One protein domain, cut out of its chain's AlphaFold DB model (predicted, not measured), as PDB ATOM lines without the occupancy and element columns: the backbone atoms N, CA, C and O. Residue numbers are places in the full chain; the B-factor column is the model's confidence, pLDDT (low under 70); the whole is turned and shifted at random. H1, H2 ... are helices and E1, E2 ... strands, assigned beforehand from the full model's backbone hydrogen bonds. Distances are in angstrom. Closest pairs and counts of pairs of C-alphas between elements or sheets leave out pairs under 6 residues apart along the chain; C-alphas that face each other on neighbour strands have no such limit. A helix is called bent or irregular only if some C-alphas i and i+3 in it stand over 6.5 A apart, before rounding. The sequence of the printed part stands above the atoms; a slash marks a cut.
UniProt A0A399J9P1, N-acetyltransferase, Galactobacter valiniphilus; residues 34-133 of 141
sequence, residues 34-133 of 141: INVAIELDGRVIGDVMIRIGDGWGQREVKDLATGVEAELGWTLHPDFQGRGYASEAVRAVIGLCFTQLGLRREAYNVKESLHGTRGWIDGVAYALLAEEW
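Overview. This is residues 34 to 133 of the 141 residues of the protein "N-acetyltransferase" of Galactobacter valiniphilus (UniProt A0A399J9P1). A strongly twisted sheet curls round one helix, H2, with E1, E2 and E3 over one side of it; the hairpin of E4 and E5 slants away from H2, joined to E3 near the end of E5. Small H1 lies at one end of the longest axis, between E2 and E3 along the chain. The 100 printed residues hold E1, E2, H1, E3, H2, E4 and E5 in that order, mixed in class; the sheet, E1 - E2 - E3 - E5 - E4, is all antiparallel. The whole is flat, 49 by 31 by 15 A, and only just loose, close to compact, with a radius of gyration of the C-alphas of 15.3 A.

Arrangement. E1, residues 34 to 40, and E2, residues 43 to 53, form a hairpin, with N 36 and O 48 2.8 A apart. H1, residues 59 to 65, is not on the sheet and is irregular, C-alphas 60 and 63 being 8.3 A apart; 0 of 3 O i to N i+4 pairs and 2 of 4 O i to N i+3 pairs are within hydrogen-bond range. E3, residues 69 to 76, is antiparallel to E2, with N 49 and O 73 2.7 A apart. H2, residues 85 to 99, is on the sheet, two layers with the helix on one face; its closest C-alphas to E3 are Ala 86 and Leu 76, 6.6 A apart. Every O i to N i+4 pair in H2 is within hydrogen-bond range. E4, residues 104 to 115, bends by 68 degrees at residue 110 and forms a hairpin with E5, residues 119 to 127; N 109 and O 123 are 2.8 A apart. E5 is antiparallel to E3, with N 70 and O 126 2.8 A apart. E3, H2 and E4 form a split strand-helix-strand unit, two strands running the same way with E5 between them, its crossover right-handed.

Along the chain. E1 begins at C-alpha 34 (2.593, 45.180, 19.267), and E5 ends at C-alpha 127 (6.145, 33.239, 10.261). E2 is 30.2 A long, E3 23.5 A, H2 21.0 A, E4 26.1 A and E5 26.5 A.

Size, cuts and confidence. The C-alphas farthest apart, of Asp 41 and Glu 60, are 50.6 A apart. The printed part has no cut, and no link is long. Residues 116, 118 and 120 have pLDDT under 70.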
ATOM      1  N   ILE A  34       3.863  44.538  19.618       79.12
ATOM      2  CA  ILE A  34       2.593  45.180  19.267       79.12
ATOM      3  C   ILE A  34       1.509  44.656  20.222       79.12
ATOM      4  O   ILE A  34       1.330  43.448  20.341       79.12
ATOM      5  N   ASN A  35       0.783  45.545  20.905       83.25
ATOM      6  CA  ASN A  35      -0.332  45.175  21.783       83.25
ATOM      7  C   ASN A  35      -1.656  45.654  21.181       83.25
ATOM      8  O   ASN A  35      -1.842  46.847  20.941       83.25
ATOM      9  N   VAL A  36      -2.585  44.726  20.977       88.25
ATOM     10  CA  VAL A  36      -3.946  44.993  20.508       88.25
ATOM     11  C   VAL A  36      -4.889  44.934  21.705       88.25
ATOM     12  O   VAL A  36      -4.991  43.905  22.371       88.25
ATOM     13  N   ALA A  37      -5.581  46.035  21.997       91.38
ATOM     14  CA  ALA A  37      -6.561  46.075  23.078       91.38
ATOM     15  C   ALA A  37      -7.837  45.306  22.697       91.38
ATOM     16  O   ALA A  37      -8.350  45.445  21.588       91.38
ATOM     17  N   ILE A  38      -8.370  44.528  23.638       93.06
ATOM     18  CA  ILE A  38      -9.690  43.900  23.531       93.06
ATOM     19  C   ILE A  38     -10.689  44.838  24.202       93.06
ATOM     20  O   ILE A  38     -10.644  45.017  25.423       93.06
ATOM     21  N   GLU A  39     -11.579  45.435  23.417       95.06
ATOM     22  CA  GLU A  39     -12.590  46.379  23.895       95.06
ATOM     23  C   GLU A  39     -13.996  45.772  23.833       95.06
ATOM     24  O   GLU A  39     -14.352  45.095  22.871       95.06
ATOM     25  N   LEU A  40     -14.796  46.030  24.866       94.31
ATOM     26  CA  LEU A  40     -16.221  45.726  24.922       94.31
ATOM     27  C   LEU A  40     -16.952  46.946  25.488       94.31
ATOM     28  O   LEU A  40     -16.653  47.374  26.603       94.31
ATOM     29  N   ASP A  41     -17.886  47.508  24.719       93.69
ATOM     30  CA  ASP A  41     -18.716  48.660  25.100       93.69
ATOM     31  C   ASP A  41     -17.916  49.859  25.659       93.69
ATOM     32  O   ASP A  41     -18.251  50.420  26.704       93.69
ATOM     33  N   GLY A  42     -16.816  50.248  25.002       90.94
ATOM     34  CA  GLY A  42     -15.975  51.367  25.452       90.94
ATOM     35  C   GLY A  42     -14.987  51.017  26.570       90.94
ATOM     36  O   GLY A  42     -14.242  51.884  27.031       90.94
ATOM     37  N   ARG A  43     -14.969  49.763  27.044       91.81
ATOM     38  CA  ARG A  43     -14.084  49.302  28.121       91.81
ATOM     39  C   ARG A  43     -13.059  48.307  27.599       91.81
ATOM     40  O   ARG A  43     -13.405  47.271  27.044       91.81
ATOM     41  N   VAL A  44     -11.786  48.557  27.898       92.69
ATOM     42  CA  VAL A  44     -10.719  47.573  27.671       92.69
ATOM     43  C   VAL A  44     -10.856  46.430  28.677       92.69
ATOM     44  O   VAL A  44     -10.680  46.625  29.885       92.69
ATOM     45  N   ILE A  45     -11.157  45.239  28.172       93.38
ATOM     46  CA  ILE A  45     -11.345  44.009  28.950       93.38
ATOM     47  C   ILE A  45     -10.165  43.041  28.825       93.38
ATOM     48  O   ILE A  45     -10.161  42.002  29.478       93.38
ATOM     49  N   GLY A  46      -9.164  43.356  28.009       88.88
ATOM     50  CA  GLY A  46      -7.979  42.530  27.832       88.88
ATOM     51  C   GLY A  46      -7.051  43.075  26.761       88.88
ATOM     52  O   GLY A  46      -7.264  44.168  26.235       88.88
ATOM     53  N   ASP A  47      -6.037  42.294  26.432       89.31
ATOM     54  CA  ASP A  47      -5.069  42.607  25.392       89.31
ATOM     55  C   ASP A  47      -4.504  41.329  24.757       89.31
ATOM     56  O   ASP A  47      -4.450  40.273  25.395       89.31
ATOM     57  N   VAL A  48      -4.115  41.439  23.486       88.50
ATOM     58  CA  VAL A  48      -3.349  40.437  22.743       88.50
ATOM     59  C   VAL A  48      -2.019  41.067  22.350       88.50
ATOM     60  O   VAL A  48      -1.972  42.060  21.627       88.50
ATOM     61  N   MET A  49      -0.939  40.484  22.834       86.56
ATOM     62  CA  MET A  49       0.428  40.795  22.475       86.56
ATOM     63  C   MET A  49       0.833  39.997  21.233       86.56
ATOM     64  O   MET A  49       0.539  38.807  21.127       86.56
ATOM     65  N   ILE A  50       1.536  40.667  20.324       84.81
ATOM     66  CA  ILE A  50       2.241  40.087  19.186       84.81
ATOM     67  C   ILE A  50       3.727  40.384  19.386       84.81
ATOM     68  O   ILE A  50       4.147  41.548  19.370       84.81
ATOM     69  N   ARG A  51       4.535  39.342  19.569       83.00
ATOM     70  CA  ARG A  51       5.991  39.456  19.663       83.00
ATOM     71  C   ARG A  51       6.606  38.869  18.410       83.00
ATOM     72  O   ARG A  51       6.531  37.666  18.196       83.00
ATOM     73  N   ILE A  52       7.238  39.731  17.624       83.62
ATOM     74  CA  ILE A  52       8.060  39.312  16.494       83.62
ATOM     75  C   ILE A  52       9.429  38.890  17.021       83.62
ATOM     76  O   ILE A  52       9.991  39.540  17.907       83.62
ATOM     77  N   GLY A  53       9.947  37.790  16.507       84.94
ATOM     78  CA  GLY A  53      11.245  37.258  16.866       84.94
ATOM     79  C   GLY A  53      11.816  36.374  15.773       84.94
ATOM     80  O   GLY A  53      11.263  36.245  14.681       84.94
ATOM     81  N   ASP A  54      12.957  35.785  16.087       88.00
ATOM     82  CA  ASP A  54      13.649  34.901  15.167       88.00
ATOM     83  C   ASP A  54      12.957  33.538  15.128       88.00
ATOM     84  O   ASP A  54      12.606  32.986  16.173       88.00
ATOM     85  N   GLY A  55      12.789  33.005  13.923       84.38
ATOM     86  CA  GLY A  55      12.337  31.640  13.709       84.38
ATOM     87  C   GLY A  55      13.487  30.640  13.776       84.38
ATOM     88  O   GLY A  55      14.664  30.986  13.921       84.38
ATOM     89  N   TRP A  56      13.160  29.357  13.633       85.31
ATOM     90  CA  TRP A  56      14.191  28.333  13.497       85.31
ATOM     91  C   TRP A  56      14.854  28.392  12.112       85.31
ATOM     92  O   TRP A  56      14.182  28.414  11.085       85.31
ATOM     93  N   GLY A  57      16.185  28.334  12.080       82.12
ATOM     94  CA  GLY A  57      16.966  28.242  10.850       82.12
ATOM     95  C   GLY A  57      18.252  27.449  11.064       82.12
ATOM     96  O   GLY A  57      18.856  27.493  12.140       82.12
ATOM     97  N   GLN A  58      18.688  26.716  10.036       84.94
ATOM     98  CA  GLN A  58      20.006  26.075  10.052       84.94
ATOM     99  C   GLN A  58      21.104  27.141  10.112       84.94
ATOM    100  O   GLN A  58      20.914  28.270   9.662       84.94
ATOM    101  N   ARG A  59      22.277  26.778  10.645       88.88
ATOM    102  CA  ARG A  59      23.390  27.713  10.871       88.88
ATOM    103  C   ARG A  59      23.751  28.513   9.614       88.88
ATOM    104  O   ARG A  59      24.030  29.699   9.717       88.88
ATOM    105  N   GLU A  60      23.737  27.864   8.456       92.44
ATOM    106  CA  GLU A  60      24.090  28.426   7.150       92.44
ATOM    107  C   GLU A  60      23.073  29.459   6.633       92.44
ATOM    108  O   GLU A  60      23.411  30.252   5.760       92.44
ATOM    109  N   VAL A  61      21.848  29.461   7.167       85.94
ATOM    110  CA  VAL A  61      20.740  30.338   6.748       85.94
ATOM    111  C   VAL A  61      20.119  31.100   7.922       85.94
ATOM    112  O   VAL A  61      19.000  31.591   7.812       85.94
ATOM    113  N   LYS A  62      20.823  31.200   9.056       85.19
ATOM    114  CA  LYS A  62      20.289  31.786  10.294       85.19
ATOM    115  C   LYS A  62      19.765  33.212  10.094       85.19
ATOM    116  O   LYS A  62      18.723  33.546  10.644       85.19
ATOM    117  N   ASP A  63      20.442  34.005   9.268       85.62
ATOM    118  CA  ASP A  63      20.057  35.393   8.987       85.62
ATOM    119  C   ASP A  63      18.697  35.494   8.269       85.62
ATOM    120  O   ASP A  63      17.982  36.478   8.434       85.62
ATOM    121  N   LEU A  64      18.294  34.459   7.516       85.00
ATOM    122  CA  LEU A  64      16.971  34.399   6.879       85.00
ATOM    123  C   LEU A  64      15.846  34.115   7.876       85.00
ATOM    124  O   LEU A  64      14.679  34.272   7.528       85.00
ATOM    125  N   ALA A  65      16.193  33.684   9.089       85.12
ATOM    126  CA  ALA A  65      15.255  33.409  10.162       85.12
ATOM    127  C   ALA A  65      15.190  34.550  11.191       85.12
ATOM    128  O   ALA A  65      14.575  34.380  12.237       85.12
ATOM    129  N   THR A  66      15.805  35.707  10.940       85.75
ATOM    130  CA  THR A  66      15.726  36.849  11.860       85.75
ATOM    131  C   THR A  66      14.415  37.614  11.687       85.75
ATOM    132  O   THR A  66      14.086  38.039  10.584       85.75
ATOM    133  N   GLY A  67      13.678  37.822  12.784       83.12
ATOM    134  CA  GLY A  67      12.441  38.618  12.794       83.12
ATOM    135  C   GLY A  67      11.287  38.050  11.960       83.12
ATOM    136  O   GLY A  67      10.404  38.798  11.550       83.12
ATOM    137  N   VAL A  68      11.304  36.748  11.684       83.62
ATOM    138  CA  VAL A  68      10.339  36.092  10.798       83.62
ATOM    139  C   VAL A  68       9.134  35.518  11.516       83.62
ATOM    140  O   VAL A  68       8.108  35.351  10.876       83.62
ATOM    141  N   GLU A  69       9.238  35.195  12.805       83.62
ATOM    142  CA  GLU A  69       8.217  34.463  13.559       83.62
ATOM    143  C   GLU A  69       7.459  35.392  14.516       83.62
ATOM    144  O   GLU A  69       8.039  36.299  15.109       83.62
ATOM    145  N   ALA A  70       6.158  35.159  14.690       84.19
ATOM    146  CA  ALA A  70       5.320  35.851  15.654       84.19
ATOM    147  C   ALA A  70       4.756  34.891  16.700       84.19
ATOM    148  O   ALA A  70       4.078  33.911  16.381       84.19
ATOM    149  N   GLU A  71       4.957  35.255  17.963       83.38
ATOM    150  CA  GLU A  71       4.283  34.655  19.107       83.38
ATOM    151  C   GLU A  71       3.104  35.534  19.535       83.38
ATOM    152  O   GLU A  71       3.225  36.760  19.620       83.38
ATOM    153  N   LEU A  72       1.968  34.897  19.825       84.88
ATOM    154  CA  LEU A  72       0.788  35.558  20.372       84.88
ATOM    155  C   LEU A  72       0.625  35.206  21.850       84.88
ATOM    156  O   LEU A  72       0.472  34.037  22.196       84.88
ATOM    157  N   GLY A  73       0.572  36.222  22.707       82.56
ATOM    158  CA  GLY A  73       0.162  36.083  24.105       82.56
ATOM    159  C   GLY A  73      -1.084  36.916  24.365       82.56
ATOM    160  O   GLY A  73      -1.260  37.959  23.754       82.56
ATOM    161  N   TRP A  74      -1.975  36.497  25.257       87.12
ATOM    162  CA  TRP A  74      -3.163  37.295  25.569       87.12
ATOM    163  C   TRP A  74      -3.511  37.245  27.044       87.12
ATOM    164  O   TRP A  74      -3.239  36.279  27.754       87.12
ATOM    165  N   THR A  75      -4.140  38.312  27.512       86.50
ATOM    166  CA  THR A  75      -4.626  38.439  28.880       86.50
ATOM    167  C   THR A  75      -6.040  38.995  28.845       86.50
ATOM    168  O   THR A  75      -6.313  39.969  28.150       86.50
ATOM    169  N   LEU A  76      -6.951  38.382  29.604       86.56
ATOM    170  CA  LEU A  76      -8.337  38.830  29.713       86.56
ATOM    171  C   LEU A  76      -8.693  39.075  31.176       86.56
ATOM    172  O   LEU A  76      -8.387  38.258  32.049       86.56
ATOM    173  N   HIS A  77      -9.392  40.175  31.426       87.00
ATOM    174  CA  HIS A  77      -9.945  40.516  32.724       87.00
ATOM    175  C   HIS A  77     -10.813  39.352  33.256       87.00
ATOM    176  O   HIS A  77     -11.700  38.889  32.532       87.00
ATOM    177  N   PRO A  78     -10.608  38.896  34.510       85.31
ATOM    178  CA  PRO A  78     -11.261  37.706  35.071       85.31
ATOM    179  C   PRO A  78     -12.783  37.679  34.916       85.31
ATOM    180  O   PRO A  78     -13.342  36.702  34.430       85.31
ATOM    181  N   ASP A  79     -13.447  38.797  35.213       89.94
ATOM    182  CA  ASP A  79     -14.909  38.937  35.145       89.94
ATOM    183  C   ASP A  79     -15.518  38.699  33.740       89.94
ATOM    184  O   ASP A  79     -16.728  38.487  33.607       89.94
ATOM    185  N   PHE A  80     -14.690  38.716  32.689       88.75
ATOM    186  CA  PHE A  80     -15.084  38.524  31.290       88.75
ATOM    187  C   PHE A  80     -14.624  37.171  30.717       88.75
ATOM    188  O   PHE A  80     -14.891  36.863  29.554       88.75
ATOM    189  N   GLN A  81     -13.951  36.336  31.514       86.19
ATOM    190  CA  GLN A  81     -13.520  35.000  31.099       86.19
ATOM    191  C   GLN A  81     -14.707  34.031  30.953       86.19
ATOM    192  O   GLN A  81     -15.800  34.260  31.466       86.19
ATOM    193  N   GLY A  82     -14.503  32.944  30.201       86.88
ATOM    194  CA  GLY A  82     -15.524  31.908  29.982       86.88
ATOM    195  C   GLY A  82     -16.627  32.267  28.977       86.88
ATOM    196  O   GLY A  82     -17.542  31.477  28.781       86.88
ATOM    197  N   ARG A  83     -16.539  33.431  28.317       91.56
ATOM    198  CA  ARG A  83     -17.563  33.940  27.381       91.56
ATOM    199  C   ARG A  83     -17.134  33.958  25.911       91.56
ATOM    200  O   ARG A  83     -17.881  34.421  25.063       91.56
ATOM    201  N   GLY A  84     -15.927  33.480  25.602       89.38
ATOM    202  CA  GLY A  84     -15.405  33.400  24.230       89.38
ATOM    203  C   GLY A  84     -14.637  34.630  23.726       89.38
ATOM    204  O   GLY A  84     -13.970  34.518  22.702       89.38
ATOM    205  N   TYR A  85     -14.622  35.753  24.456       92.19
ATOM    206  CA  TYR A  85     -13.968  36.996  24.004       92.19
ATOM    207  C   TYR A  85     -12.480  36.841  23.669       92.19
ATOM    208  O   TYR A  85     -12.016  37.372  22.668       92.19
ATOM    209  N   ALA A  86     -11.725  36.075  24.465       86.50
ATOM    210  CA  ALA A  86     -10.318  35.812  24.157       86.50
ATOM    211  C   ALA A  86     -10.161  35.037  22.839       86.50
ATOM    212  O   ALA A  86      -9.297  35.361  22.034       86.50
ATOM    213  N   SER A  87     -11.013  34.039  22.588       89.12
ATOM    214  CA  SER A  87     -10.976  33.255  21.350       89.12
ATOM    215  C   SER A  87     -11.332  34.099  20.127       89.12
ATOM    216  O   SER A  87     -10.705  33.951  19.080       89.12
ATOM    217  N   GLU A  88     -12.317  34.983  20.259       92.81
ATOM    218  CA  GLU A  88     -12.693  35.934  19.214       92.81
ATOM    219  C   GLU A  88     -11.548  36.907  18.909       92.81
ATOM    220  O   GLU A  88     -11.129  37.020  17.756       92.81
ATOM    221  N   ALA A  89     -10.976  37.528  19.945       91.88
ATOM    222  CA  ALA A  89      -9.870  38.467  19.807       91.88
ATOM    223  C   ALA A  89      -8.626  37.818  19.185       91.88
ATOM    224  O   ALA A  89      -8.061  38.347  18.230       91.88
ATOM    225  N   VAL A  90      -8.222  36.640  19.669       90.19
ATOM    226  CA  VAL A  90      -7.072  35.905  19.118       90.19
ATOM    227  C   VAL A  90      -7.316  35.527  17.660       90.19
ATOM    228  O   VAL A  90      -6.414  35.665  16.838       90.19
ATOM    229  N   ARG A  91      -8.535  35.114  17.289       89.69
ATOM    230  CA  ARG A  91      -8.865  34.820  15.888       89.69
ATOM    231  C   ARG A  91      -8.750  36.063  15.004       89.69
ATOM    232  O   ARG A  91      -8.233  35.954  13.893       89.69
ATOM    233  N   ALA A  92      -9.199  37.222  15.482       91.06
ATOM    234  CA  ALA A  92      -9.045  38.482  14.758       91.06
ATOM    235  C   ALA A  92      -7.562  38.848  14.573       91.06
ATOM    236  O   ALA A  92      -7.148  39.191  13.468       91.06
ATOM    237  N   VAL A  93      -6.745  38.686  15.619       90.31
ATOM    238  CA  VAL A  93      -5.299  38.954  15.567       90.31
ATOM    239  C   VAL A  93      -4.564  37.983  14.645       90.31
ATOM    240  O   VAL A  93      -3.738  38.419  13.852       90.31
ATOM    241  N   ILE A  94      -4.919  36.697  14.646       87.50
ATOM    242  CA  ILE A  94      -4.430  35.735  13.646       87.50
ATOM    243  C   ILE A  94      -4.780  36.213  12.227       87.50
ATOM    244  O   ILE A  94      -3.954  36.126  11.321       87.50
ATOM    245  N   GLY A  95      -5.983  36.755  12.022       86.62
ATOM    246  CA  GLY A  95      -6.367  37.380  10.756       86.62
ATOM    247  C   GLY A  95      -5.441  38.534  10.359       86.62
ATOM    248  O   GLY A  95      -5.024  38.601   9.203       86.62
ATOM    249  N   LEU A  96      -5.064  39.404  11.301       85.31
ATOM    250  CA  LEU A  96      -4.096  40.486  11.067       85.31
ATOM    251  C   LEU A  96      -2.708  39.939  10.724       85.31
ATOM    252  O   LEU A  96      -2.076  40.443   9.798       85.31
ATOM    253  N   CYS A  97      -2.275  38.874  11.403       83.88
ATOM    254  CA  CYS A  97      -1.033  38.173  11.097       83.88
ATOM    255  C   CYS A  97      -0.997  37.706   9.637       83.88
ATOM    256  O   CYS A  97      -0.044  38.003   8.929       83.88
ATOM    257  N   PHE A  98      -2.055  37.052   9.155       83.31
ATOM    258  CA  PHE A  98      -2.116  36.591   7.766       83.31
ATOM    259  C   PHE A  98      -2.258  37.715   6.740       83.31
ATOM    260  O   PHE A  98      -1.730  37.611   5.637       83.31
ATOM    261  N   THR A  99      -3.026  38.755   7.059       83.31
ATOM    262  CA  THR A  99      -3.425  39.764   6.066       83.31
ATOM    263  C   THR A  99      -2.499  40.967   6.049       83.31
ATOM    264  O   THR A  99      -1.962  41.306   5.002       83.31
ATOM    265  N   GLN A 100      -2.306  41.622   7.192       81.31
ATOM    266  CA  GLN A 100      -1.531  42.858   7.273       81.31
ATOM    267  C   GLN A 100      -0.044  42.596   7.475       81.31
ATOM    268  O   GLN A 100       0.773  43.350   6.956       81.31
ATOM    269  N   LEU A 101       0.302  41.536   8.209       78.31
ATOM    270  CA  LEU A 101       1.696  41.166   8.453       78.31
ATOM    271  C   LEU A 101       2.227  40.131   7.451       78.31
ATOM    272  O   LEU A 101       3.427  39.907   7.420       78.31
ATOM    273  N   GLY A 102       1.364  39.500   6.644       80.94
ATOM    274  CA  GLY A 102       1.773  38.506   5.644       80.94
ATOM    275  C   GLY A 102       2.331  37.196   6.218       80.94
ATOM    276  O   GLY A 102       2.934  36.419   5.481       80.94
ATOM    277  N   LEU A 103       2.135  36.929   7.514       82.94
ATOM    278  CA  LEU A 103       2.602  35.707   8.170       82.94
ATOM    279  C   LEU A 103       1.848  34.485   7.643       82.94
ATOM    280  O   LEU A 103       0.638  34.519   7.437       82.94
ATOM    281  N   ARG A 104       2.536  33.357   7.522       81.12
ATOM    282  CA  ARG A 104       1.978  32.023   7.296       81.12
ATOM    283  C   ARG A 104       1.984  31.232   8.592       81.12
ATOM    284  O   ARG A 104       2.791  31.486   9.470       81.12
ATOM    285  N   ARG A 105       1.098  30.247   8.737       80.88
ATOM    286  CA  ARG A 105       1.167  29.315   9.873       80.88
ATOM    287  C   ARG A 105       2.227  28.256   9.586       80.88
ATOM    288  O   ARG A 105       1.995  27.423   8.715       80.88
ATOM    289  N   GLU A 106       3.308  28.248  10.355       81.69
ATOM    290  CA  GLU A 106       4.418  27.304  10.170       81.69
ATOM    291  C   GLU A 106       4.295  26.064  11.061       81.69
ATOM    292  O   GLU A 106       4.663  24.965  10.649       81.69
ATOM    293  N   ALA A 107       3.717  26.198  12.261       75.75
ATOM    294  CA  ALA A 107       3.592  25.068  13.181       75.75
ATOM    295  C   ALA A 107       2.269  25.050  13.950       75.75
ATOM    296  O   ALA A 107       1.682  26.083  14.275       75.75
ATOM    297  N   TYR A 108       1.829  23.834  14.266       76.12
ATOM    298  CA  TYR A 108       0.835  23.542  15.292       76.12
ATOM    299  C   TYR A 108       1.411  22.450  16.188       76.12
ATOM    300  O   TYR A 108       1.682  21.340  15.729       76.12
ATOM    301  N   ASN A 109       1.617  22.787  17.455       76.94
ATOM    302  CA  ASN A 109       2.252  21.928  18.440       76.94
ATOM    303  C   ASN A 109       1.187  21.435  19.419       76.94
ATOM    304  O   ASN A 109       0.534  22.233  20.084       76.94
ATOM    305  N   VAL A 110       1.003  20.122  19.511       73.12
ATOM    306  CA  VAL A 110       0.018  19.518  20.418       73.12
ATOM    307  C   VAL A 110       0.635  19.366  21.804       73.12
ATOM    308  O   VAL A 110       1.688  18.742  21.925       73.12
ATOM    309  N   LYS A 111      -0.040  19.873  22.846       73.00
ATOM    310  CA  LYS A 111       0.407  19.816  24.249       73.00
ATOM    311  C   LYS A 111       1.827  20.359  24.440       73.00
ATOM    312  O   LYS A 111       2.684  19.691  25.009       73.00
ATOM    313  N   GLU A 112       2.070  21.559  23.939       81.12
ATOM    314  CA  GLU A 112       3.385  22.200  23.976       81.12
ATOM    315  C   GLU A 112       3.657  22.862  25.333       81.12
ATOM    316  O   GLU A 112       4.733  22.684  25.900       81.12
ATOM    317  N   SER A 113       2.642  23.506  25.913       78.25
ATOM    318  CA  SER A 113       2.763  24.249  27.169       78.25
ATOM    319  C   SER A 113       1.900  23.645  28.273       78.25
ATOM    320  O   SER A 113       0.734  23.319  28.056       78.25
ATOM    321  N   LEU A 114       2.437  23.519  29.490       73.50
ATOM    322  CA  LEU A 114       1.685  23.046  30.656       73.50
ATOM    323  C   LEU A 114       1.181  24.231  31.492       73.50
ATOM    324  O   LEU A 114       1.964  24.924  32.133       73.50
ATOM    325  N   HIS A 115      -0.136  24.423  31.539       76.00
ATOM    326  CA  HIS A 115      -0.788  25.430  32.376       76.00
ATOM    327  C   HIS A 115      -1.297  24.804  33.677       76.00
ATOM    328  O   HIS A 115      -2.016  23.804  33.646       76.00
ATOM    329  N   GLY A 116      -1.018  25.429  34.827       66.38
ATOM    330  CA  GLY A 116      -1.265  24.824  36.145       66.38
ATOM    331  C   GLY A 116      -2.703  24.353  36.394       66.38
ATOM    332  O   GLY A 116      -2.903  23.272  36.934       66.38
ATOM    333  N   THR A 117      -3.713  25.113  35.955       72.94
ATOM    334  CA  THR A 117      -5.133  24.719  36.091       72.94
ATOM    335  C   THR A 117      -5.777  24.143  34.827       72.94
ATOM    336  O   THR A 117      -6.768  23.423  34.927       72.94
ATOM    337  N   ARG A 118      -5.251  24.446  33.634       68.12
ATOM    338  CA  ARG A 118      -5.841  24.037  32.345       68.12
ATOM    339  C   ARG A 118      -5.200  22.776  31.766       68.12
ATOM    340  O   ARG A 118      -5.710  22.238  30.788       68.12
ATOM    341  N   GLY A 119      -4.123  22.284  32.378       76.31
ATOM    342  CA  GLY A 119      -3.353  21.164  31.858       76.31
ATOM    343  C   GLY A 119      -2.561  21.561  30.614       76.31
ATOM    344  O   GLY A 119      -2.183  22.718  30.443       76.31
ATOM    345  N   TRP A 120      -2.270  20.583  29.764       65.81
ATOM    346  CA  TRP A 120      -1.530  20.812  28.527       65.81
ATOM    347  C   TRP A 120      -2.338  21.650  27.527       65.81
ATOM    348  O   TRP A 120      -3.506  21.356  27.274       65.81
ATOM    349  N   ILE A 121      -1.694  22.655  26.940       76.81
ATOM    350  CA  ILE A 121      -2.231  23.583  25.945       76.81
ATOM    351  C   ILE A 121      -1.438  23.416  24.644       76.81
ATOM    352  O   ILE A 121      -0.222  23.220  24.662       76.81
ATOM    353  N   ASP A 122      -2.140  23.481  23.517       72.56
ATOM    354  CA  ASP A 122      -1.534  23.456  22.187       72.56
ATOM    355  C   ASP A 122      -0.983  24.837  21.793       72.56
ATOM    356  O   ASP A 122      -1.564  25.867  22.136       72.56
ATOM    357  N   GLY A 123       0.102  24.858  21.021       75.69
ATOM    358  CA  GLY A 123       0.722  26.066  20.477       75.69
ATOM    359  C   GLY A 123       0.511  26.194  18.969       75.69
ATOM    360  O   GLY A 123       0.402  25.197  18.255       75.69
ATOM    361  N   VAL A 124       0.479  27.424  18.459       72.69
ATOM    362  CA  VAL A 124       0.483  27.715  17.017       72.69
ATOM    363  C   VAL A 124       1.547  28.774  16.752       72.69
ATOM    364  O   VAL A 124       1.547  29.798  17.430       72.69
ATOM    365  N   ALA A 125       2.409  28.542  15.762       78.19
ATOM    366  CA  ALA A 125       3.437  29.492  15.338       78.19
ATOM    367  C   ALA A 125       3.139  30.042  13.939       78.19
ATOM    368  O   ALA A 125       2.687  29.306  13.050       78.19
ATOM    369  N   TYR A 126       3.418  31.332  13.748       83.25
ATOM    370  CA  TYR A 126       3.245  32.034  12.479       83.25
ATOM    371  C   TYR A 126       4.554  32.689  12.050       83.25
ATOM    372  O   TYR A 126       5.184  33.318  12.887       83.25
ATOM    373  N   ALA A 127       4.945  32.590  10.777       83.62
ATOM    374  CA  ALA A 127       6.145  33.239  10.261       83.62
ATOM    375  C   ALA A 127       6.072  33.619   8.767       83.62
ATOM    376  O   ALA A 127       5.201  33.151   8.043       83.62
ATOM    377  N   LEU A 128       6.994  34.452   8.291       85.75
ATOM    378  CA  LEU A 128       7.185  34.861   6.887       85.75
ATOM    379  C   LEU A 128       8.682  34.955   6.596       85.75
ATOM    380  O   LEU A 128       9.448  35.208   7.504       85.75
ATOM    381  N   LEU A 129       9.136  34.797   5.359       82.06
ATOM    382  CA  LEU A 129      10.563  34.909   5.046       82.06
ATOM    383  C   LEU A 129      11.077  36.331   5.300       82.06
ATOM    384  O   LEU A 129      10.345  37.303   5.135       82.06
ATOM    385  N   ALA A 130      12.371  36.463   5.604       78.00
ATOM    386  CA  ALA A 130      13.009  37.772   5.752       78.00
ATOM    387  C   ALA A 130      12.797  38.680   4.520       78.00
ATOM    388  O   ALA A 130      12.608  39.884   4.665       78.00
ATOM    389  N   GLU A 131      12.769  38.107   3.310       79.81
ATOM    390  CA  GLU A 131      12.486  38.835   2.059       79.81
ATOM    391  C   GLU A 131      11.025  39.290   1.908       79.81
ATOM    392  O   GLU A 131      10.732  40.180   1.113       79.81
ATOM    393  N   GLU A 132      10.110  38.702   2.678       82.56
ATOM    394  CA  GLU A 132       8.691  39.060   2.708       82.56
ATOM    395  C   GLU A 132       8.397  40.127   3.774       82.56
ATOM    396  O   GLU A 132       7.309  40.706   3.775       82.56
ATOM    397  N   TRP A 133       9.356  40.421   4.665       79.12
ATOM    398  CA  TRP A 133       9.186  41.428   5.707       79.12
ATOM    399  C   TRP A 133       9.163  42.844   5.111       79.12
ATOM    400  O   TRP A 133      10.123  43.248   4.443       79.12
TER     401      TRP A 133